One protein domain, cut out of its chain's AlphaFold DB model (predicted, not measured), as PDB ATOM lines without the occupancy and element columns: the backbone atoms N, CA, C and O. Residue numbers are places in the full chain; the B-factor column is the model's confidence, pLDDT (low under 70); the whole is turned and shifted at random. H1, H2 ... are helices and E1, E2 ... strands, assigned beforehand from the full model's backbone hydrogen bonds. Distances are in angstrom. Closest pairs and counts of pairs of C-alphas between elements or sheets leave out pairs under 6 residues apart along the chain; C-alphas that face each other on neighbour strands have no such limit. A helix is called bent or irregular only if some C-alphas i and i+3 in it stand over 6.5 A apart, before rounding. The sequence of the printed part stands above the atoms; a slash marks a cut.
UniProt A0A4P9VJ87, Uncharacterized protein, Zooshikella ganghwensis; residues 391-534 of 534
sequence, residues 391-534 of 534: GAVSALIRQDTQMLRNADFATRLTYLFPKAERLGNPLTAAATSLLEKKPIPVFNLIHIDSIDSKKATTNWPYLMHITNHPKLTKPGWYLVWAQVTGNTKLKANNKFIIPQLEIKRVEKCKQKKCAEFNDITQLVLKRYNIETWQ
ATOM      1  N   GLY A 391     -26.813 -15.351  13.260       62.12
ATOM      2  CA  GLY A 391     -26.115 -16.564  12.818       62.12
ATOM      3  C   GLY A 391     -26.009 -16.762  11.295       62.12
ATOM      4  O   GLY A 391     -25.038 -17.345  10.824       62.12
ATOM      5  N   ALA A 392     -26.961 -16.265  10.500       68.56
ATOM      6  CA  ALA A 392     -26.978 -16.415   9.039       68.56
ATOM      7  C   ALA A 392     -26.088 -15.386   8.321       68.56
ATOM      8  O   ALA A 392     -25.530 -15.683   7.263       68.56
ATOM      9  N   VAL A 393     -25.919 -14.191   8.902       77.88
ATOM     10  CA  VAL A 393     -25.086 -13.117   8.327       77.88
ATOM     11  C   VAL A 393     -23.627 -13.557   8.232       77.88
ATOM     12  O   VAL A 393     -23.003 -13.406   7.185       77.88
ATOM     13  N   SER A 394     -23.092 -14.164   9.292       79.62
ATOM     14  CA  SER A 394     -21.696 -14.616   9.330       79.62
ATOM     15  C   SER A 394     -21.401 -15.713   8.297       79.62
ATOM     16  O   SER A 394     -20.348 -15.690   7.656       79.62
ATOM     17  N   ALA A 395     -22.338 -16.640   8.078       79.94
ATOM     18  CA  ALA A 395     -22.217 -17.686   7.064       79.94
ATOM     19  C   ALA A 395     -22.208 -17.101   5.641       79.94
ATOM     20  O   ALA A 395     -21.346 -17.460   4.837       79.94
ATOM     21  N   LEU A 396     -23.107 -16.154   5.357       82.75
ATOM     22  CA  LEU A 396     -23.170 -15.460   4.068       82.75
ATOM     23  C   LEU A 396     -21.916 -14.614   3.810       82.75
ATOM     24  O   LEU A 396     -21.340 -14.680   2.730       82.75
ATOM     25  N   ILE A 397     -21.431 -13.894   4.823       87.62
ATOM     26  CA  ILE A 397     -20.179 -13.132   4.760       87.62
ATOM     27  C   ILE A 397     -18.991 -14.045   4.442       87.62
ATOM     28  O   ILE A 397     -18.165 -13.704   3.592       87.62
ATOM     29  N   ARG A 398     -18.895 -15.217   5.085       85.94
ATOM     30  CA  ARG A 398     -17.835 -16.203   4.807       85.94
ATOM     31  C   ARG A 398     -17.917 -16.726   3.375       85.94
ATOM     32  O   ARG A 398     -16.893 -16.771   2.696       85.94
ATOM     33  N   GLN A 399     -19.119 -17.070   2.916       87.69
ATOM     34  CA  GLN A 399     -19.359 -17.536   1.552       87.69
ATOM     35  C   GLN A 399     -18.958 -16.477   0.517       87.69
ATOM     36  O   GLN A 399     -18.180 -16.769  -0.391       87.69
ATOM     37  N   ASP A 400     -19.426 -15.240   0.682       90.12
ATOM     38  CA  ASP A 400     -19.129 -14.138  -0.232       90.12
ATOM     39  C   ASP A 400     -17.639 -13.776  -0.217       90.12
ATOM     40  O   ASP A 400     -17.041 -13.554  -1.269       90.12
ATOM     41  N   THR A 401     -17.000 -13.803   0.955       91.81
ATOM     42  CA  THR A 401     -15.550 -13.597   1.078       91.81
ATOM     43  C   THR A 401     -14.776 -14.669   0.313       91.81
ATOM     44  O   THR A 401     -13.839 -14.350  -0.421       91.81
ATOM     45  N   GLN A 402     -15.152 -15.943   0.457       89.25
ATOM     46  CA  GLN A 402     -14.497 -17.048  -0.245       89.25
ATOM     47  C   GLN A 402     -14.698 -16.953  -1.761       89.25
ATOM     48  O   GLN A 402     -13.742 -17.135  -2.515       89.25
ATOM     49  N   MET A 403     -15.910 -16.611  -2.204       90.94
ATOM     50  CA  MET A 403     -16.206 -16.358  -3.612       90.94
ATOM     51  C   MET A 403     -15.327 -15.224  -4.163       90.94
ATOM     52  O   MET A 403     -14.668 -15.397  -5.186       90.94
ATOM     53  N   LEU A 404     -15.258 -14.085  -3.467       92.25
ATOM     54  CA  LEU A 404     -14.525 -12.903  -3.930       92.25
ATOM     55  C   LEU A 404     -13.001 -13.069  -3.917       92.25
ATOM     56  O   LEU A 404     -12.318 -12.462  -4.746       92.25
ATOM     57  N   ARG A 405     -12.455 -13.915  -3.033       92.62
ATOM     58  CA  ARG A 405     -11.021 -14.270  -3.040       92.62
ATOM     59  C   ARG A 405     -10.599 -14.892  -4.364       92.62
ATOM     60  O   ARG A 405      -9.547 -14.533  -4.885       92.62
ATOM     61  N   ASN A 406     -11.453 -15.744  -4.923       89.12
ATOM     62  CA  ASN A 406     -11.202 -16.427  -6.190       89.12
ATOM     63  C   ASN A 406     -11.723 -15.647  -7.408       89.12
ATOM     64  O   ASN A 406     -11.426 -16.010  -8.542       89.12
ATOM     65  N   ALA A 407     -12.502 -14.589  -7.180       88.38
ATOM     66  CA  ALA A 407     -13.064 -13.755  -8.229       88.38
ATOM     67  C   ALA A 407     -12.005 -12.843  -8.866       88.38
ATOM     68  O   ALA A 407     -11.125 -12.316  -8.180       88.38
ATOM     69  N   ASP A 408     -12.133 -12.616 -10.171       90.94
ATOM     70  CA  ASP A 408     -11.337 -11.623 -10.883       90.94
ATOM     71  C   ASP A 408     -11.769 -10.185 -10.536       90.94
ATOM     72  O   ASP A 408     -12.762  -9.936  -9.845       90.94
ATOM     73  N   PHE A 409     -11.003  -9.204 -11.017       88.81
ATOM     74  CA  PHE A 409     -11.291  -7.796 -10.745       88.81
ATOM     75  C   PHE A 409     -12.662  -7.359 -11.279       88.81
ATOM     76  O   PHE A 409     -13.357  -6.601 -10.609       88.81
ATOM     77  N   ALA A 410     -13.072  -7.847 -12.454       85.62
ATOM     78  CA  ALA A 410     -14.357  -7.495 -13.051       85.62
ATOM     79  C   ALA A 410     -15.529  -7.952 -12.171       85.62
ATOM     80  O   ALA A 410     -16.438  -7.171 -11.905       85.62
ATOM     81  N   THR A 411     -15.461  -9.180 -11.663       85.56
ATOM     82  CA  THR A 411     -16.456  -9.773 -10.764       85.56
ATOM     83  C   THR A 411     -16.510  -9.042  -9.423       85.56
ATOM     84  O   THR A 411     -17.585  -8.787  -8.885       85.56
ATOM     85  N   ARG A 412     -15.353  -8.646  -8.875       90.81
ATOM     86  CA  ARG A 412     -15.302  -7.828  -7.648       90.81
ATOM     87  C   ARG A 412     -15.910  -6.445  -7.859       90.81
ATOM     88  O   ARG A 412     -16.600  -5.935  -6.980       90.81
ATOM     89  N   LEU A 413     -15.694  -5.853  -9.032       88.25
ATOM     90  CA  LEU A 413     -16.247  -4.554  -9.396       88.25
ATOM     91  C   LEU A 413     -17.777  -4.590  -9.459       88.25
ATOM     92  O   LEU A 413     -18.426  -3.666  -8.981       88.25
ATOM     93  N   THR A 414     -18.356  -5.649 -10.029       87.38
ATOM     94  CA  THR A 414     -19.810  -5.802 -10.190       87.38
ATOM     95  C   THR A 414     -20.516  -6.324  -8.940       87.38
ATOM     96  O   THR A 414     -21.732  -6.197  -8.833       87.38
ATOM     97  N   TYR A 415     -19.778  -6.844  -7.955       88.31
ATOM     98  CA  TYR A 415     -20.332  -7.430  -6.730       88.31
ATOM     99  C   TYR A 415     -21.287  -6.501  -5.961       88.31
ATOM    100  O   TYR A 415     -22.322  -6.946  -5.465       88.31
ATOM    101  N   LEU A 416     -20.968  -5.203  -5.884       84.19
ATOM    102  CA  LEU A 416     -21.824  -4.191  -5.243       84.19
ATOM    103  C   LEU A 416     -22.929  -3.653  -6.161       84.19
ATOM    104  O   LEU A 416     -23.817  -2.926  -5.714       84.19
ATOM    105  N   PHE A 417     -22.888  -4.002  -7.445       84.31
ATOM    106  CA  PHE A 417     -23.782  -3.492  -8.475       84.31
ATOM    107  C   PHE A 417     -24.450  -4.662  -9.201       84.31
ATOM    108  O   PHE A 417     -24.181  -4.889 -10.374       84.31
ATOM    109  N   PRO A 418     -25.376  -5.386  -8.553       64.06
ATOM    110  CA  PRO A 418     -25.975  -6.599  -9.118       64.06
ATOM    111  C   PRO A 418     -26.739  -6.371 -10.434       64.06
ATOM    112  O   PRO A 418     -26.980  -7.315 -11.170       64.06
ATOM    113  N   LYS A 419     -27.108  -5.121 -10.754       65.44
ATOM    114  CA  LYS A 419     -27.713  -4.730 -12.045       65.44
ATOM    115  C   LYS A 419     -26.692  -4.609 -13.186       65.44
ATOM    116  O   LYS A 419     -27.073  -4.416 -14.332       65.44
ATOM    117  N   ALA A 420     -25.406  -4.643 -12.867       69.88
ATOM    118  CA  ALA A 420     -24.310  -4.642 -13.813       69.88
ATOM    119  C   ALA A 420     -23.687  -6.038 -13.809       69.88
ATOM    120  O   ALA A 420     -22.681  -6.264 -13.152       69.88
ATOM    121  N   GLU A 421     -24.304  -6.987 -14.513       58.91
ATOM    122  CA  GLU A 421     -23.872  -8.395 -14.499       58.91
ATOM    123  C   GLU A 421     -22.408  -8.578 -14.916       58.91
ATOM    124  O   GLU A 421     -21.721  -9.481 -14.443       58.91
ATOM    125  N   ARG A 422     -21.914  -7.698 -15.794       79.75
ATOM    126  CA  ARG A 422     -20.538  -7.694 -16.286       79.75
ATOM    127  C   ARG A 422     -20.092  -6.304 -16.716       79.75
ATOM    128  O   ARG A 422     -20.906  -5.448 -17.065       79.75
ATOM    129  N   LEU A 423     -18.776  -6.119 -16.767       84.69
ATOM    130  CA  LEU A 423     -18.175  -5.017 -17.511       84.69
ATOM    131  C   LEU A 423     -18.500  -5.179 -19.002       84.69
ATOM    132  O   LEU A 423     -18.201  -6.204 -19.614       84.69
ATOM    133  N   GLY A 424     -19.150  -4.170 -19.575       85.38
ATOM    134  CA  GLY A 424     -19.459  -4.119 -20.995       85.38
ATOM    135  C   GLY A 424     -18.216  -3.859 -21.849       85.38
ATOM    136  O   GLY A 424     -17.152  -3.511 -21.351       85.38
ATOM    137  N   ASN A 425     -18.370  -3.979 -23.168       89.44
ATOM    138  CA  ASN A 425     -17.366  -3.531 -24.131       89.44
ATOM    139  C   ASN A 425     -17.992  -2.453 -25.035       89.44
ATOM    140  O   ASN A 425     -18.724  -2.803 -25.963       89.44
ATOM    141  N   PRO A 426     -17.744  -1.156 -24.773       90.50
ATOM    142  CA  PRO A 426     -18.306  -0.047 -25.543       90.50
ATOM    143  C   PRO A 426     -18.063  -0.119 -27.055       90.50
ATOM    144  O   PRO A 426     -18.899   0.334 -27.825       90.50
ATOM    145  N   LEU A 427     -16.960  -0.710 -27.508       87.62
ATOM    146  CA  LEU A 427     -16.640  -0.868 -28.922       87.62
ATOM    147  C   LEU A 427     -17.560  -1.903 -29.572       87.62
ATOM    148  O   LEU A 427     -18.145  -1.638 -30.620       87.62
ATOM    149  N   THR A 428     -17.744  -3.054 -28.919       87.56
ATOM    150  CA  THR A 428     -18.718  -4.060 -29.356       87.56
ATOM    151  C   THR A 428     -20.134  -3.492 -29.304       87.56
ATOM    152  O   THR A 428     -20.873  -3.627 -30.270       87.56
ATOM    153  N   ALA A 429     -20.487  -2.781 -28.230       88.88
ATOM    154  CA  ALA A 429     -21.789  -2.139 -28.081       88.88
ATOM    155  C   ALA A 429     -22.049  -1.086 -29.172       88.88
ATOM    156  O   ALA A 429     -23.151  -1.016 -29.707       88.88
ATOM    157  N   ALA A 430     -21.036  -0.309 -29.566       89.81
ATOM    158  CA  ALA A 430     -21.132   0.635 -30.676       89.81
ATOM    159  C   ALA A 430     -21.341  -0.073 -32.025       89.81
ATOM    160  O   ALA A 430     -22.152   0.380 -32.832       89.81
ATOM    161  N   ALA A 431     -20.651  -1.192 -32.270       85.31
ATOM    162  CA  ALA A 431     -20.855  -1.998 -33.474       85.31
ATOM    163  C   ALA A 431     -22.271  -2.598 -33.522       85.31
ATOM    164  O   ALA A 431     -22.962  -2.460 -34.530       85.31
ATOM    165  N   THR A 432     -22.740  -3.184 -32.416       83.94
ATOM    166  CA  THR A 432     -24.112  -3.694 -32.280       83.94
ATOM    167  C   THR A 432     -25.139  -2.581 -32.468       83.94
ATOM    168  O   THR A 432     -26.105  -2.761 -33.200       83.94
ATOM    169  N   SER A 433     -24.902  -1.402 -31.890       92.25
ATOM    170  CA  SER A 433     -25.782  -0.243 -32.042       92.25
ATOM    171  C   SER A 433     -25.968   0.168 -33.506       92.25
ATOM    172  O   SER A 433     -27.078   0.510 -33.906       92.25
ATOM    173  N   LEU A 434     -24.916   0.091 -34.330       86.44
ATOM    174  CA  LEU A 434     -25.009   0.373 -35.767       86.44
ATOM    175  C   LEU A 434     -25.809  -0.685 -36.528       86.44
ATOM    176  O   LEU A 434     -26.573  -0.333 -37.426       86.44
ATOM    177  N   LEU A 435     -25.637  -1.961 -36.176       85.56
ATOM    178  CA  LEU A 435     -26.365  -3.070 -36.794       85.56
ATOM    179  C   LEU A 435     -27.855  -3.031 -36.437       85.56
ATOM    180  O   LEU A 435     -28.708  -3.204 -37.302       85.56
ATOM    181  N   GLU A 436     -28.166  -2.758 -35.170       90.25
ATOM    182  CA  GLU A 436     -29.530  -2.786 -34.633       90.25
ATOM    183  C   GLU A 436     -30.234  -1.420 -34.684       90.25
ATOM    184  O   GLU A 436     -31.417  -1.326 -34.365       90.25
ATOM    185  N   LYS A 437     -29.521  -0.357 -35.078       90.00
ATOM    186  CA  LYS A 437     -29.998   1.039 -35.132       90.00
ATOM    187  C   LYS A 437     -30.611   1.546 -33.817       90.00
ATOM    188  O   LYS A 437     -31.505   2.389 -33.835       90.00
ATOM    189  N   LYS A 438     -30.123   1.065 -32.671       90.88
ATOM    190  CA  LYS A 438     -30.576   1.494 -31.336       90.88
ATOM    191  C   LYS A 438     -29.408   1.651 -30.357       90.88
ATOM    192  O   LYS A 438     -28.372   1.013 -30.557       90.88
ATOM    193  N   PRO A 439     -29.529   2.487 -29.312       90.44
ATOM    194  CA  PRO A 439     -28.528   2.565 -28.250       90.44
ATOM    195  C   PRO A 439     -28.426   1.250 -27.466       90.44
ATOM    196  O   PRO A 439     -29.424   0.548 -27.306       90.44
ATOM    197  N   ILE A 440     -27.224   0.924 -26.985       91.06
ATOM    198  CA  ILE A 440     -26.951  -0.300 -26.222       91.06
ATOM    199  C   ILE A 440     -26.527   0.056 -24.788       91.06
ATOM    200  O   ILE A 440     -25.527   0.766 -24.622       91.06
ATOM    201  N   PRO A 441     -27.223  -0.435 -23.745       92.12
ATOM    202  CA  PRO A 441     -26.866  -0.162 -22.358       92.12
ATOM    203  C   PRO A 441     -25.559  -0.863 -21.984       92.12
ATOM    204  O   PRO A 441     -25.346  -2.034 -22.298       92.12
ATOM    205  N   VAL A 442     -24.678  -0.160 -21.271       92.25
ATOM    206  CA  VAL A 442     -23.425  -0.729 -20.765       92.25
ATOM    207  C   VAL A 442     -23.081  -0.217 -19.368       92.25
ATOM    208  O   VAL A 442     -23.342   0.938 -19.026       92.25
ATOM    209  N   PHE A 443     -22.400  -1.066 -18.596       93.19
ATOM    210  CA  PHE A 443     -21.665  -0.695 -17.388       93.19
ATOM    211  C   PHE A 443     -20.165  -0.817 -17.645       93.19
ATOM    212  O   PHE A 443     -19.708  -1.864 -18.094       93.19
ATOM    213  N   ASN A 444     -19.395   0.238 -17.393       93.44
ATOM    214  CA  ASN A 444     -17.968   0.262 -17.698       93.44
ATOM    215  C   ASN A 444     -17.129   0.966 -16.645       93.44
ATOM    216  O   ASN A 444     -17.548   1.954 -16.047       93.44
ATOM    217  N   LEU A 445     -15.891   0.496 -16.525       94.56
ATOM    218  CA  LEU A 445     -14.802   1.221 -15.896       94.56
ATOM    219  C   LEU A 445     -14.080   2.052 -16.958       94.56
ATOM    220  O   LEU A 445     -13.499   1.492 -17.887       94.56
ATOM    221  N   ILE A 446     -14.085   3.373 -16.804       95.50
ATOM    222  CA  ILE A 446     -13.439   4.288 -17.748       95.50
ATOM    223  C   ILE A 446     -12.508   5.260 -17.030       95.50
ATOM    224  O   ILE A 446     -12.720   5.611 -15.866       95.50
ATOM    225  N   HIS A 447     -11.489   5.724 -17.748       97.00
ATOM    226  CA  HIS A 447     -10.696   6.873 -17.326       97.00
ATOM    227  C   HIS A 447     -11.037   8.075 -18.203       97.00
ATOM    228  O   HIS A 447     -10.860   8.027 -19.422       97.00
ATOM    229  N   ILE A 448     -11.532   9.134 -17.568       96.38
ATOM    230  CA  ILE A 448     -11.801  10.424 -18.193       96.38
ATOM    231  C   ILE A 448     -10.490  11.198 -18.270       96.38
ATOM    232  O   ILE A 448      -9.887  11.495 -17.239       96.38
ATOM    233  N   ASP A 449     -10.081  11.515 -19.493       95.25
ATOM    234  CA  ASP A 449      -8.846  12.230 -19.799       95.25
ATOM    235  C   ASP A 449      -9.078  13.746 -19.799       95.25
ATOM    236  O   ASP A 449      -8.416  14.485 -19.075       95.25
ATOM    237  N   SER A 450     -10.102  14.196 -20.531       93.62
ATOM    238  CA  SER A 450     -10.470  15.608 -20.625       93.62
ATOM    239  C   SER A 450     -11.982  15.810 -20.528       93.62
ATOM    240  O   SER A 450     -12.769  14.947 -20.931       93.62
ATOM    241  N   ILE A 451     -12.388  16.952 -19.968       93.44
ATOM    242  CA  ILE A 451     -13.785  17.376 -19.845       93.44
ATOM    243  C   ILE A 451     -13.880  18.816 -20.350       93.44
ATOM    244  O   ILE A 451     -13.200  19.701 -19.841       93.44
ATOM    245  N   ASP A 452     -14.750  19.034 -21.327       88.56
ATOM    246  CA  ASP A 452     -15.210  20.329 -21.825       88.56
ATOM    247  C   ASP A 452     -16.714  20.469 -21.520       88.56
ATOM    248  O   ASP A 452     -17.415  19.479 -21.317       88.56
ATOM    249  N   SER A 453     -17.226  21.696 -21.535       79.75
ATOM    250  CA  SER A 453     -18.624  22.108 -21.368       79.75
ATOM    251  C   SER A 453     -19.668  21.204 -22.040       79.75
ATOM    252  O   SER A 453     -20.766  21.048 -21.513       79.75
ATOM    253  N   LYS A 454     -19.353  20.599 -23.195       82.25
ATOM    254  CA  LYS A 454     -20.295  19.761 -23.963       82.25
ATOM    255  C   LYS A 454     -19.832  18.324 -24.201       82.25
ATOM    256  O   LYS A 454     -20.633  17.507 -24.662       82.25
ATOM    257  N   LYS A 455     -18.555  18.013 -23.967       86.31
ATOM    258  CA  LYS A 455     -17.944  16.726 -24.340       86.31
ATOM    259  C   LYS A 455     -16.906  16.294 -23.320       86.31
ATOM    260  O   LYS A 455     -16.243  17.132 -22.729       86.31
ATOM    261  N   ALA A 456     -16.772  14.997 -23.100       92.88
ATOM    262  CA  ALA A 456     -15.645  14.441 -22.362       92.88
ATOM    263  C   ALA A 456     -15.039  13.312 -23.182       92.88
ATOM    264  O   ALA A 456     -15.746  12.630 -23.930       92.88
ATOM    265  N   THR A 457     -13.730  13.139 -23.063       93.50
ATOM    266  CA  THR A 457     -13.000  12.079 -23.752       93.50
ATOM    267  C   THR A 457     -12.388  11.126 -22.749       93.50
ATOM    268  O   THR A 457     -12.021  11.498 -21.631       93.50
ATOM    269  N   THR A 458     -12.286   9.868 -23.155       95.12
ATOM    270  CA  THR A 458     -11.612   8.834 -22.375       95.12
ATOM    271  C   THR A 458     -10.299   8.449 -23.022       95.12
ATOM    272  O   THR A 458     -10.153   8.540 -24.235       95.12
ATOM    273  N   ASN A 459      -9.360   7.954 -22.227       90.56
ATOM    274  CA  ASN A 459      -8.139   7.323 -22.733       90.56
ATOM    275  C   ASN A 459      -8.035   5.837 -22.328       90.56
ATOM    276  O   ASN A 459      -7.140   5.138 -22.795       90.56
ATOM    277  N   TRP A 460      -8.966   5.338 -21.504       92.44
ATOM    278  CA  TRP A 460      -9.052   3.933 -21.102       92.44
ATOM    279  C   TRP A 460     -10.512   3.448 -21.029       92.44
ATOM    280  O   TRP A 460     -11.354   4.197 -20.519       92.44
ATOM    281  N   PRO A 461     -10.825   2.210 -21.474       89.06
ATOM    282  CA  PRO A 461      -9.936   1.232 -22.130       89.06
ATOM    283  C   PRO A 461      -9.420   1.655 -23.511       89.06
ATOM    284  O   PRO A 461      -8.423   1.128 -23.993       89.06
ATOM    285  N   TYR A 462     -10.079   2.627 -24.129       89.44
ATOM    286  CA  TYR A 462      -9.700   3.249 -25.395       89.44
ATOM    287  C   TYR A 462     -10.386   4.615 -25.504       89.44
ATOM    288  O   TYR A 462     -11.108   5.038 -24.592       89.44
ATOM    289  N   LEU A 463     -10.155   5.308 -26.619       91.56
ATOM    290  CA  LEU A 463     -10.781   6.592 -26.913       91.56
ATOM    291  C   LEU A 463     -12.290   6.436 -27.128       91.56
ATOM    292  O   LEU A 463     -12.732   5.692 -28.004       91.56
ATOM    293  N   MET A 464     -13.072   7.161 -26.336       94.25
ATOM    294  CA  MET A 464     -14.527   7.251 -26.438       94.25
ATOM    295  C   MET A 464     -14.954   8.702 -26.256       94.25
ATOM    296  O   MET A 464     -14.279   9.482 -25.578       94.25
ATOM    297  N   HIS A 465     -16.086   9.061 -26.854       94.19
ATOM    298  CA  HIS A 465     -16.695  10.373 -26.682       94.19
ATOM    299  C   HIS A 465     -17.903  10.262 -25.776       94.19
ATOM    300  O   HIS A 465     -18.783   9.437 -25.990       94.19
ATOM    301  N   ILE A 466     -17.974  11.138 -24.792       93.56
ATOM    302  CA  ILE A 466     -19.090  11.210 -23.870       93.56
ATOM    303  C   ILE A 466     -19.875  12.472 -24.182       93.56
ATOM    304  O   ILE A 466     -19.333  13.580 -24.155       93.56
ATOM    305  N   THR A 467     -21.153  12.286 -24.484       84.56
ATOM    306  CA  THR A 467     -22.118  13.354 -24.733       84.56
ATOM    307  C   THR A 467     -23.058  13.476 -23.544       84.56
ATOM    308  O   THR A 467     -23.445  12.458 -22.975       84.56
ATOM    309  N   ASN A 468     -23.453  14.706 -23.201       77.88
ATOM    310  CA  ASN A 468     -24.370  14.998 -22.094       77.88
ATOM    311  C   ASN A 468     -23.880  14.436 -20.743       77.88
ATOM    312  O   ASN A 468     -24.342  13.402 -20.260       77.88
ATOM    313  N   HIS A 469     -22.902  15.114 -20.138       78.69
ATOM    314  CA  HIS A 469     -22.173  14.612 -18.971       78.69
ATOM    315  C   HIS A 469     -22.213  15.529 -17.731       78.69
ATOM    316  O   HIS A 469     -21.211  15.596 -17.026       78.69
ATOM    317  N   PRO A 470     -23.343  16.167 -17.359       75.00
ATOM    318  CA  PRO A 470     -23.374  17.145 -16.255       75.00
ATOM    319  C   PRO A 470     -22.896  16.587 -14.897       75.00
ATOM    320  O   PRO A 470     -22.616  17.337 -13.969       75.00
ATOM    321  N   LYS A 471     -22.791  15.258 -14.779       78.25
ATOM    322  CA  LYS A 471     -22.312  14.533 -13.598       78.25
ATOM    323  C   LYS A 471     -20.785  14.321 -13.568       78.25
ATOM    324  O   LYS A 471     -20.266  13.878 -12.547       78.25
ATOM    325  N   LEU A 472     -20.059  14.601 -14.655       88.25
ATOM    326  CA  LEU A 472     -18.596  14.523 -14.722       88.25
ATOM    327  C   LEU A 472     -17.991  15.900 -14.448       88.25
ATOM    328  O   LEU A 472     -18.054  16.795 -15.282       88.25
ATOM    329  N   THR A 473     -17.376  16.064 -13.279       86.12
ATOM    330  CA  THR A 473     -16.841  17.367 -12.847       86.12
ATOM    331  C   THR A 473     -15.322  17.473 -12.935       86.12
ATOM    332  O   THR A 473     -14.793  18.579 -12.973       86.12
ATOM    333  N   LYS A 474     -14.594  16.346 -12.934       92.56
ATOM    334  CA  LYS A 474     -13.119  16.314 -12.956       92.56
ATOM    335  C   LYS A 474     -12.592  15.086 -13.715       92.56
ATOM    336  O   LYS A 474     -13.230  14.035 -13.622       92.56
ATOM    337  N   PRO A 475     -11.429  15.155 -14.386       95.69
ATOM    338  CA  PRO A 475     -10.745  13.970 -14.913       95.69
ATOM    339  C   PRO A 475     -10.479  12.907 -13.831       95.69
ATOM    340  O   PRO A 475     -10.428  13.220 -12.633       95.69
ATOM    341  N   GLY A 476     -10.329  11.647 -14.240       96.81
ATOM    342  CA  GLY A 476     -10.057  10.528 -13.331       96.81
ATOM    343  C   GLY A 476     -10.806   9.237 -13.668       96.81
ATOM    344  O   GLY A 476     -11.347   9.076 -14.757       96.81
ATOM    345  N   TRP A 477     -10.815   8.296 -12.721       96.75
ATOM    346  CA  TRP A 477     -11.437   6.976 -12.875       96.75
ATOM    347  C   TRP A 477     -12.896   6.981 -12.427       96.75
ATOM    348  O   TRP A 477     -13.212   7.469 -11.340       96.75
ATOM    349  N   TYR A 478     -13.766   6.418 -13.260       95.38
ATOM    350  CA  TYR A 478     -15.202   6.367 -13.018       95.38
ATOM    351  C   TYR A 478     -15.780   5.004 -13.385       95.38
ATOM    352  O   TYR A 478     -15.402   4.397 -14.389       95.38
ATOM    353  N   LEU A 479     -16.767   4.588 -12.601       93.88
ATOM    354  CA  LEU A 479     -17.752   3.595 -12.997       93.88
ATOM    355  C   LEU A 479     -18.911   4.305 -13.676       93.88
ATOM    356  O   LEU A 479     -19.455   5.268 -13.134       93.88
ATOM    357  N   VAL A 480     -19.273   3.857 -14.872       92.62
ATOM    358  CA  VAL A 480     -20.240   4.548 -15.721       92.62
ATOM    359  C   VAL A 480     -21.292   3.584 -16.234       92.62
ATOM    360  O   VAL A 480     -20.979   2.551 -16.820       92.62
ATOM    361  N   TRP A 481     -22.548   3.981 -16.050       92.44
ATOM    362  CA  TRP A 481     -23.713   3.380 -16.680       92.44
ATOM    363  C   TRP A 481     -24.163   4.314 -17.795       92.44
ATOM    364  O   TRP A 481     -24.537   5.466 -17.537       92.44
ATOM    365  N   ALA A 482     -24.101   3.832 -19.028       92.88
ATOM    366  CA  ALA A 482     -24.347   4.643 -20.209       92.88
ATOM    367  C   ALA A 482     -25.117   3.877 -21.280       92.88
ATOM    368  O   ALA A 482     -25.143   2.649 -21.291       92.88
ATOM    369  N   GLN A 483     -25.709   4.633 -22.196       94.12
ATOM    370  CA  GLN A 483     -26.197   4.134 -23.473       94.12
ATOM    371  C   GLN A 483     -25.127   4.404 -24.533       94.12
ATOM    372  O   GLN A 483     -24.660   5.536 -24.669       94.12
ATOM    373  N   VAL A 484     -24.705   3.367 -25.254       95.12
ATOM    374  CA  VAL A 484     -23.679   3.463 -26.297       95.12
ATOM    375  C   VAL A 484     -24.336   3.536 -27.660       95.12
ATOM    376  O   VAL A 484     -25.172   2.702 -27.999       95.12
ATOM    377  N   THR A 485     -23.900   4.498 -28.463       95.06
ATOM    378  CA  THR A 485     -24.242   4.599 -29.880       95.06
ATOM    379  C   THR A 485     -22.980   4.548 -30.731       95.06
ATOM    380  O   THR A 485     -21.935   5.100 -30.373       95.06
ATOM    381  N   GLY A 486     -23.054   3.838 -31.856       89.38
ATOM    382  CA  GLY A 486     -21.986   3.852 -32.848       89.38
ATOM    383  C   GLY A 486     -22.175   5.001 -33.833       89.38
ATOM    384  O   GLY A 486     -23.281   5.249 -34.306       89.38
ATOM    385  N   ASN A 487     -21.087   5.696 -34.166       83.81
ATOM    386  CA  ASN A 487     -21.107   6.792 -35.129       83.81
ATOM    387  C   ASN A 487     -20.031   6.587 -36.192       83.81
ATOM    388  O   ASN A 487     -18.841   6.757 -35.939       83.81
ATOM    389  N   THR A 488     -20.454   6.254 -37.408       84.06
ATOM    390  CA  THR A 488     -19.551   5.963 -38.533       84.06
ATOM    391  C   THR A 488     -18.741   7.171 -39.003       84.06
ATOM    392  O   THR A 488     -17.730   6.987 -39.687       84.06
ATOM    393  N   LYS A 489     -19.146   8.393 -38.627       85.50
ATOM    394  CA  LYS A 489     -18.426   9.638 -38.930       85.50
ATOM    395  C   LYS A 489     -17.263   9.891 -37.970       85.50
ATOM    396  O   LYS A 489     -16.369  10.662 -38.302       85.50
ATOM    397  N   LEU A 490     -17.259   9.258 -36.795       78.25
ATOM    398  CA  LEU A 490     -16.198   9.387 -35.800       78.25
ATOM    399  C   LEU A 490     -15.308   8.147 -35.846       78.25
ATOM    400  O   LEU A 490     -15.692   7.068 -35.392       78.25
ATOM    401  N   LYS A 491     -14.105   8.307 -36.399       80.62
ATOM    402  CA  LYS A 491     -13.106   7.240 -36.478       80.62
ATOM    403  C   LYS A 491     -11.833   7.665 -35.769       80.62
ATOM    404  O   LYS A 491     -11.391   8.801 -35.914       80.62
ATOM    405  N   ALA A 492     -11.249   6.740 -35.021       78.12
ATOM    406  CA  ALA A 492      -9.903   6.894 -34.503       78.12
ATOM    407  C   ALA A 492      -8.879   6.716 -35.640       78.12
ATOM    408  O   ALA A 492      -9.206   6.222 -36.723       78.12
ATOM    409  N   ASN A 493      -7.619   7.083 -35.391       77.62
ATOM    410  CA  ASN A 493      -6.535   7.007 -36.387       77.62
ATOM    411  C   ASN A 493      -6.347   5.594 -36.969       77.62
ATOM    412  O   ASN A 493      -5.959   5.424 -38.120       77.62
ATOM    413  N   ASN A 494      -6.689   4.570 -36.189       74.69
ATOM    414  CA  ASN A 494      -6.664   3.159 -36.570       74.69
ATOM    415  C   ASN A 494      -7.935   2.695 -37.318       74.69
ATOM    416  O   ASN A 494      -8.159   1.497 -37.460       74.69
ATOM    417  N   LYS A 495      -8.771   3.631 -37.789       80.31
ATOM    418  CA  LYS A 495     -10.037   3.417 -38.517       80.31
ATOM    419  C   LYS A 495     -11.154   2.730 -37.721       80.31
ATOM    420  O   LYS A 495     -12.233   2.528 -38.283       80.31
ATOM    421  N   PHE A 496     -10.952   2.424 -36.438       77.62
ATOM    422  CA  PHE A 496     -12.025   1.928 -35.575       77.62
ATOM    423  C   PHE A 496     -13.024   3.043 -35.249       77.62
ATOM    424  O   PHE A 496     -12.664   4.218 -35.149       77.62
ATOM    425  N   ILE A 497     -14.291   2.661 -35.091       86.19
ATOM    426  CA  ILE A 497     -15.366   3.568 -34.677       86.19
ATOM    427  C   ILE A 497     -15.094   4.033 -33.246       86.19
ATOM    428  O   ILE A 497     -14.745   3.218 -32.394       86.19
ATOM    429  N   ILE A 498     -15.283   5.325 -32.984       90.19
ATOM    430  CA  ILE A 498     -15.223   5.884 -31.630       90.19
ATOM    431  C   ILE A 498     -16.619   5.759 -31.000       90.19
ATOM    432  O   ILE A 498     -17.559   6.380 -31.507       90.19
ATOM    433  N   PRO A 499     -16.789   4.987 -29.910       94.19
ATOM    434  CA  PRO A 499     -18.076   4.877 -29.226       94.19
ATOM    435  C   PRO A 499     -18.538   6.223 -28.668       94.19
ATOM    436  O   PRO A 499     -17.741   6.962 -28.080       94.19
ATOM    437  N   GLN A 500     -19.831   6.523 -28.820       95.06
ATOM    438  CA  GLN A 500     -20.472   7.672 -28.185       95.06
ATOM    439  C   GLN A 500     -21.310   7.212 -26.992       95.06
ATOM    440  O   GLN A 500     -22.225   6.406 -27.150       95.06
ATOM    441  N   LEU A 501     -20.985   7.709 -25.800       94.69
ATOM    442  CA  LEU A 501     -21.637   7.348 -24.545       94.69
ATOM    443  C   LEU A 501     -22.549   8.483 -24.087       94.69
ATOM    444  O   LEU A 501     -22.096   9.611 -23.890       94.69
ATOM    445  N   GLU A 502     -23.811   8.159 -23.837       93.38
ATOM    446  CA  GLU A 502     -24.741   9.017 -23.112       93.38
ATOM    447  C   GLU A 502     -24.856   8.525 -21.665       93.38
ATOM    448  O   GLU A 502     -25.345   7.423 -21.396       93.38
ATOM    449  N   ILE A 503     -24.379   9.330 -20.716       91.25
ATOM    450  CA  ILE A 503     -24.287   8.933 -19.311       91.25
ATOM    451  C   ILE A 503     -25.656   8.969 -18.640       91.25
ATOM    452  O   ILE A 503     -26.318  10.002 -18.595       91.25
ATOM    453  N   LYS A 504     -26.030   7.863 -17.991       89.56
ATOM    454  CA  LYS A 504     -27.202   7.801 -17.106       89.56
ATOM    455  C   LYS A 504     -26.793   7.943 -15.639       89.56
ATOM    456  O   LYS A 504     -27.384   8.731 -14.890       89.56
ATOM    457  N   ARG A 505     -25.721   7.260 -15.230       89.06
ATOM    458  CA  ARG A 505     -25.162   7.306 -13.869       89.06
ATOM    459  C   ARG A 505     -23.638   7.218 -13.913       89.06
ATOM    460  O   ARG A 505     -23.085   6.541 -14.775       89.06
ATOM    461  N   VAL A 506     -22.981   7.878 -12.961       91.88
ATOM    462  CA  VAL A 506     -21.539   7.759 -12.725       91.88
ATOM    463  C   VAL A 506     -21.257   7.608 -11.243       91.88
ATOM    464  O   VAL A 506     -21.989   8.146 -10.415       91.88
ATOM    465  N   GLU A 507     -20.176   6.914 -10.924       91.44
ATOM    466  CA  GLU A 507     -19.597   6.860  -9.589       91.44
ATOM    467  C   GLU A 507     -18.093   7.087  -9.720       91.44
ATOM    468  O   GLU A 507     -17.409   6.390 -10.474       91.44
ATOM    469  N   LYS A 508     -17.584   8.124  -9.051       94.25
ATOM    470  CA  LYS A 508     -16.160   8.451  -9.086       94.25
ATOM    471  C   LYS A 508     -15.399   7.488  -8.189       94.25
ATOM    472  O   LYS A 508     -15.746   7.337  -7.019       94.25
ATOM    473  N   CYS A 509     -14.329   6.912  -8.714       93.81
ATOM    474  CA  CYS A 509     -13.461   6.054  -7.926       93.81
ATOM    475  C   CYS A 509     -12.531   6.872  -7.031       93.81
ATOM    476  O   CYS A 509     -12.040   7.941  -7.408       93.81
ATOM    477  N   LYS A 510     -12.295   6.348  -5.830       93.62
ATOM    478  CA  LYS A 510     -11.395   6.917  -4.825       93.62
ATOM    479  C   LYS A 510      -9.939   6.649  -5.185       93.62
ATOM    480  O   LYS A 510      -9.096   7.512  -4.951       93.62
ATOM    481  N   GLN A 511      -9.641   5.485  -5.765       93.94
ATOM    482  CA  GLN A 511      -8.287   5.103  -6.157       93.94
ATOM    483  C   GLN A 511      -8.146   4.960  -7.676       93.94
ATOM    484  O   GLN A 511      -9.109   4.824  -8.439       93.94
ATOM    485  N   LYS A 512      -6.891   4.985  -8.134       93.81
ATOM    486  CA  LYS A 512      -6.540   4.752  -9.537       93.81
ATOM    487  C   LYS A 512      -7.054   3.376  -9.968       93.81
ATOM    488  O   LYS A 512      -6.879   2.405  -9.240       93.81
ATOM    489  N   LYS A 513      -7.663   3.297 -11.157       91.94
ATOM    490  CA  LYS A 513      -8.281   2.067 -11.693       91.94
ATOM    491  C   LYS A 513      -9.360   1.464 -10.782       91.94
ATOM    492  O   LYS A 513      -9.650   0.283 -10.916       91.94
ATOM    493  N   CYS A 514      -9.941   2.251  -9.873       93.50
ATOM    494  CA  CYS A 514     -10.889   1.767  -8.867       93.50
ATOM    495  C   CYS A 514     -10.308   0.614  -8.030       93.50
ATOM    496  O   CYS A 514     -10.976  -0.386  -7.764       93.50
ATOM    497  N   ALA A 515      -9.027   0.724  -7.660       92.06
ATOM    498  CA  ALA A 515      -8.320  -0.307  -6.908       92.06
ATOM    499  C   ALA A 515      -8.935  -0.585  -5.524       92.06
ATOM    500  O   ALA A 515      -8.699  -1.663  -4.982       92.06
ATOM    501  N   GLU A 516      -9.790   0.301  -5.002       92.25
ATOM    502  CA  GLU A 516     -10.548   0.074  -3.769       92.25
ATOM    503  C   GLU A 516     -11.468  -1.157  -3.841       92.25
ATOM    504  O   GLU A 516     -11.780  -1.745  -2.813       92.25
ATOM    505  N   PHE A 517     -11.847  -1.608  -5.042       91.38
ATOM    506  CA  PHE A 517     -12.625  -2.837  -5.233       91.38
ATOM    507  C   PHE A 517     -11.773  -4.118  -5.143       91.38
ATOM    508  O   PHE A 517     -12.296  -5.222  -5.265       91.38
ATOM    509  N   ASN A 518     -10.460  -4.014  -4.913       91.56
ATOM    510  CA  ASN A 518      -9.641  -5.173  -4.540       91.56
ATOM    511  C   ASN A 518      -9.715  -5.498  -3.046       91.56
ATOM    512  O   ASN A 518      -9.319  -6.594  -2.650       91.56
ATOM    513  N   ASP A 519     -10.223  -4.577  -2.228       93.81
ATOM    514  CA  ASP A 519     -10.419  -4.806  -0.804       93.81
ATOM    515  C   ASP A 519     -11.708  -5.609  -0.576       93.81
ATOM    516  O   ASP A 519     -12.803  -5.071  -0.405       93.81
ATOM    517  N   ILE A 520     -11.569  -6.936  -0.610       93.38
ATOM    518  CA  ILE A 520     -12.674  -7.889  -0.429       93.38
ATOM    519  C   ILE A 520     -13.403  -7.640   0.893       93.38
ATOM    520  O   ILE A 520     -14.630  -7.695   0.942       93.38
ATOM    521  N   THR A 521     -12.650  -7.342   1.950       90.44
ATOM    522  CA  THR A 521     -13.178  -7.048   3.281       90.44
ATOM    523  C   THR A 521     -14.135  -5.862   3.206       90.44
ATOM    524  O   THR A 521     -15.284  -5.982   3.623       90.44
ATOM    525  N   GLN A 522     -13.704  -4.750   2.608       89.50
ATOM    526  CA  GLN A 522     -14.536  -3.554   2.455       89.50
ATOM    527  C   GLN A 522     -15.741  -3.782   1.537       89.50
ATOM    528  O   GLN A 522     -16.819  -3.251   1.801       89.50
ATOM    529  N   LEU A 523     -15.600  -4.595   0.484       90.12
ATOM    530  CA  LEU A 523     -16.723  -4.947  -0.389       90.12
ATOM    531  C   LEU A 523     -17.819  -5.703   0.363       90.12
ATOM    532  O   LEU A 523     -18.992  -5.345   0.262       90.12
ATOM    533  N   VAL A 524     -17.445  -6.733   1.121       90.19
ATOM    534  CA  VAL A 524     -18.401  -7.549   1.875       90.19
ATOM    535  C   VAL A 524     -19.055  -6.710   2.974       90.19
ATOM    536  O   VAL A 524     -20.281  -6.655   3.046       90.19
ATOM    537  N   LEU A 525     -18.265  -5.968   3.755       87.25
ATOM    538  CA  LEU A 525     -18.776  -5.055   4.783       87.25
ATOM    539  C   LEU A 525     -19.785  -4.046   4.212       87.25
ATOM    540  O   LEU A 525     -20.887  -3.899   4.742       87.25
ATOM    541  N   LYS A 526     -19.458  -3.423   3.073       87.00
ATOM    542  CA  LYS A 526     -20.343  -2.468   2.394       87.00
ATOM    543  C   LYS A 526     -21.634  -3.118   1.890       87.00
ATOM    544  O   LYS A 526     -22.682  -2.483   1.963       87.00
ATOM    545  N   ARG A 527     -21.598  -4.366   1.406       86.81
ATOM    546  CA  ARG A 527     -22.808  -5.085   0.957       86.81
ATOM    547  C   ARG A 527     -23.778  -5.362   2.104       86.81
ATOM    548  O   ARG A 527     -24.986  -5.282   1.898       86.81
ATOM    549  N   TYR A 528     -23.255  -5.692   3.282       86.25
ATOM    550  CA  TYR A 528     -24.060  -6.031   4.460       86.25
ATOM    551  C   TYR A 528     -24.305  -4.848   5.408       86.25
ATOM    552  O   TYR A 528     -24.961  -5.030   6.429       86.25
ATOM    553  N   ASN A 529     -23.829  -3.644   5.064       84.81
ATOM    554  CA  ASN A 529     -23.920  -2.433   5.886       84.81
ATOM    555  C   ASN A 529     -23.321  -2.619   7.298       84.81
ATOM    556  O   ASN A 529     -23.961  -2.307   8.302       84.81
ATOM    557  N   ILE A 530     -22.108  -3.178   7.363       84.56
ATOM    558  CA  ILE A 530     -21.361  -3.441   8.602       84.56
ATOM    559  C   ILE A 530     -20.104  -2.564   8.608       84.56
ATOM    560  O   ILE A 530     -19.396  -2.504   7.608       84.56
ATOM    561  N   GLU A 531     -19.810  -1.894   9.722       79.12
ATOM    562  CA  GLU A 531     -18.665  -0.973   9.819       79.12
ATOM    563  C   GLU A 531     -17.335  -1.692  10.093       79.12
ATOM    564  O   GLU A 531     -16.299  -1.314   9.545       79.12
ATOM    565  N   THR A 532     -17.353  -2.754  10.903       77.12
ATOM    566  CA  THR A 532     -16.162  -3.522  11.294       77.12
ATOM    567  C   THR A 532     -16.470  -5.013  11.411       77.12
ATOM    568  O   THR A 532     -17.593  -5.416  11.709       77.12
ATOM    569  N   TRP A 533     -15.463  -5.855  11.162       67.31
ATOM    570  CA  TRP A 533     -15.557  -7.283  11.477       67.31
ATOM    571  C   TRP A 533     -15.582  -7.446  12.998       67.31
ATOM    572  O   TRP A 533     -14.692  -6.927  13.670       67.31
ATOM    573  N   GLN A 534     -16.604  -8.131  13.513       59.38
ATOM    574  CA  GLN A 534     -16.681  -8.561  14.911       59.38
ATOM    575  C   GLN A 534     -16.074  -9.948  15.084       59.38
ATOM    576  O   GLN A 534     -16.302 -10.805  14.193       59.38
TER     577      GLN A 534
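Overview. This is residues 391 to 534 of the 534 residues of an uncharacterized protein of Zooshikella ganghwensis (UniProt A0A4P9VJ87). A small closed barrel of five strands makes one half of this elongated domain, and four helices from the two ends of the printed part, H1, H2, H4 and H5, extend from it as the other half, with H1 and H5 farthest out. H3 lies on the outside of the barrel, and the loop of residues 486 to 499 lies at the far end from H1. The printed part has 144 residues, with five named helices and five named strands in the order H1 H2 H3 E1 E2 E3 E4 E5 H4 H5, a mixed class; the barrel is mixed too, running round as E1 E2 E3 E5 E4 and back to E1. It is only just compact, close to loose, with a radius of gyration of the C-alphas of 17.3 A and spans of 58 by 31 by 24 A.

Along the chain. Find C-alpha 391 at (-26.115, -16.564, 12.818); from there H1 runs 24.2 A to residue 406. H2 is residues 409 to 414 and H3 residues 426 to 436, 14.7 A. E1, residues 440 to 451, starts at (-26.951, -0.300, -26.222), spans 22.9 A and bends by 88 degrees at residue 448. E2 is residues 455 to 460, E3 465 to 467, E4 476 to 485, 22.6 A, and E5 500 to 508, 19.6 A. H4, residues 512 to 518, is irregular, with C-alphas 513 and 516 8.5 A apart; H5 is residues 520 to 528, with C-alpha 528 at (-24.060, -6.031, 4.460).

Arrangement. Begin at the barrel, where E1, E2 and E3 form a meander, each strand the antiparallel neighbour of the one before; with E4 antiparallel to E1 they make a Greek key. Look for N 449 and O 457 at 2.9 A between E1 and E2, N 466 and O 456 at 2.8 A between E2 and E3, and N 448 and O 476 at 2.8 A between E1 and E4. E3 and E5 are parallel, with N 501 and O 465 at 2.8 A, and the hairpin E4 and E5 has N 507 and O 479 at 2.8 A. H3 lies outside the barrel over E4, at a height of 7.4 A; its closest C-alphas to E4 are those of Ala 430 and Thr 485, 5.1 A. H4 lies outside it too, at a height of 9.7 A, its closest C-alphas to E4 those of Trp 477 and Lys 513, 6.0 A. H2 touches H4, about perpendicular at 78 degrees, closest at the C-alphas of Leu 413 and Phe 517, 5.8 A. H1 touches H5 at a steep tilt of 39 degrees, opposite ways, closest at the C-alphas of Leu 404 and Ile 520, 6.4 A; neither is on the barrel. Every O i to N i+4 pair is within hydrogen-bond range in H2, H3 and H5, 10 of 12 in H1 and 0 of 3 in H4, where 3 of 4 O i to N i+3 pairs are.

Size, cuts and confidence. The C-alphas of Gly 391 and Lys 489 are the two farthest apart, 58.5 A. The printed part has no cut and ends at residue 534, the chain's last. The links H2 to H3 and E4 to E5 are long. Confidence is under 70 at residues 391 to 392, 418 to 421 and 533 to 534, and the mean pLDDT of the printed part is 87.5.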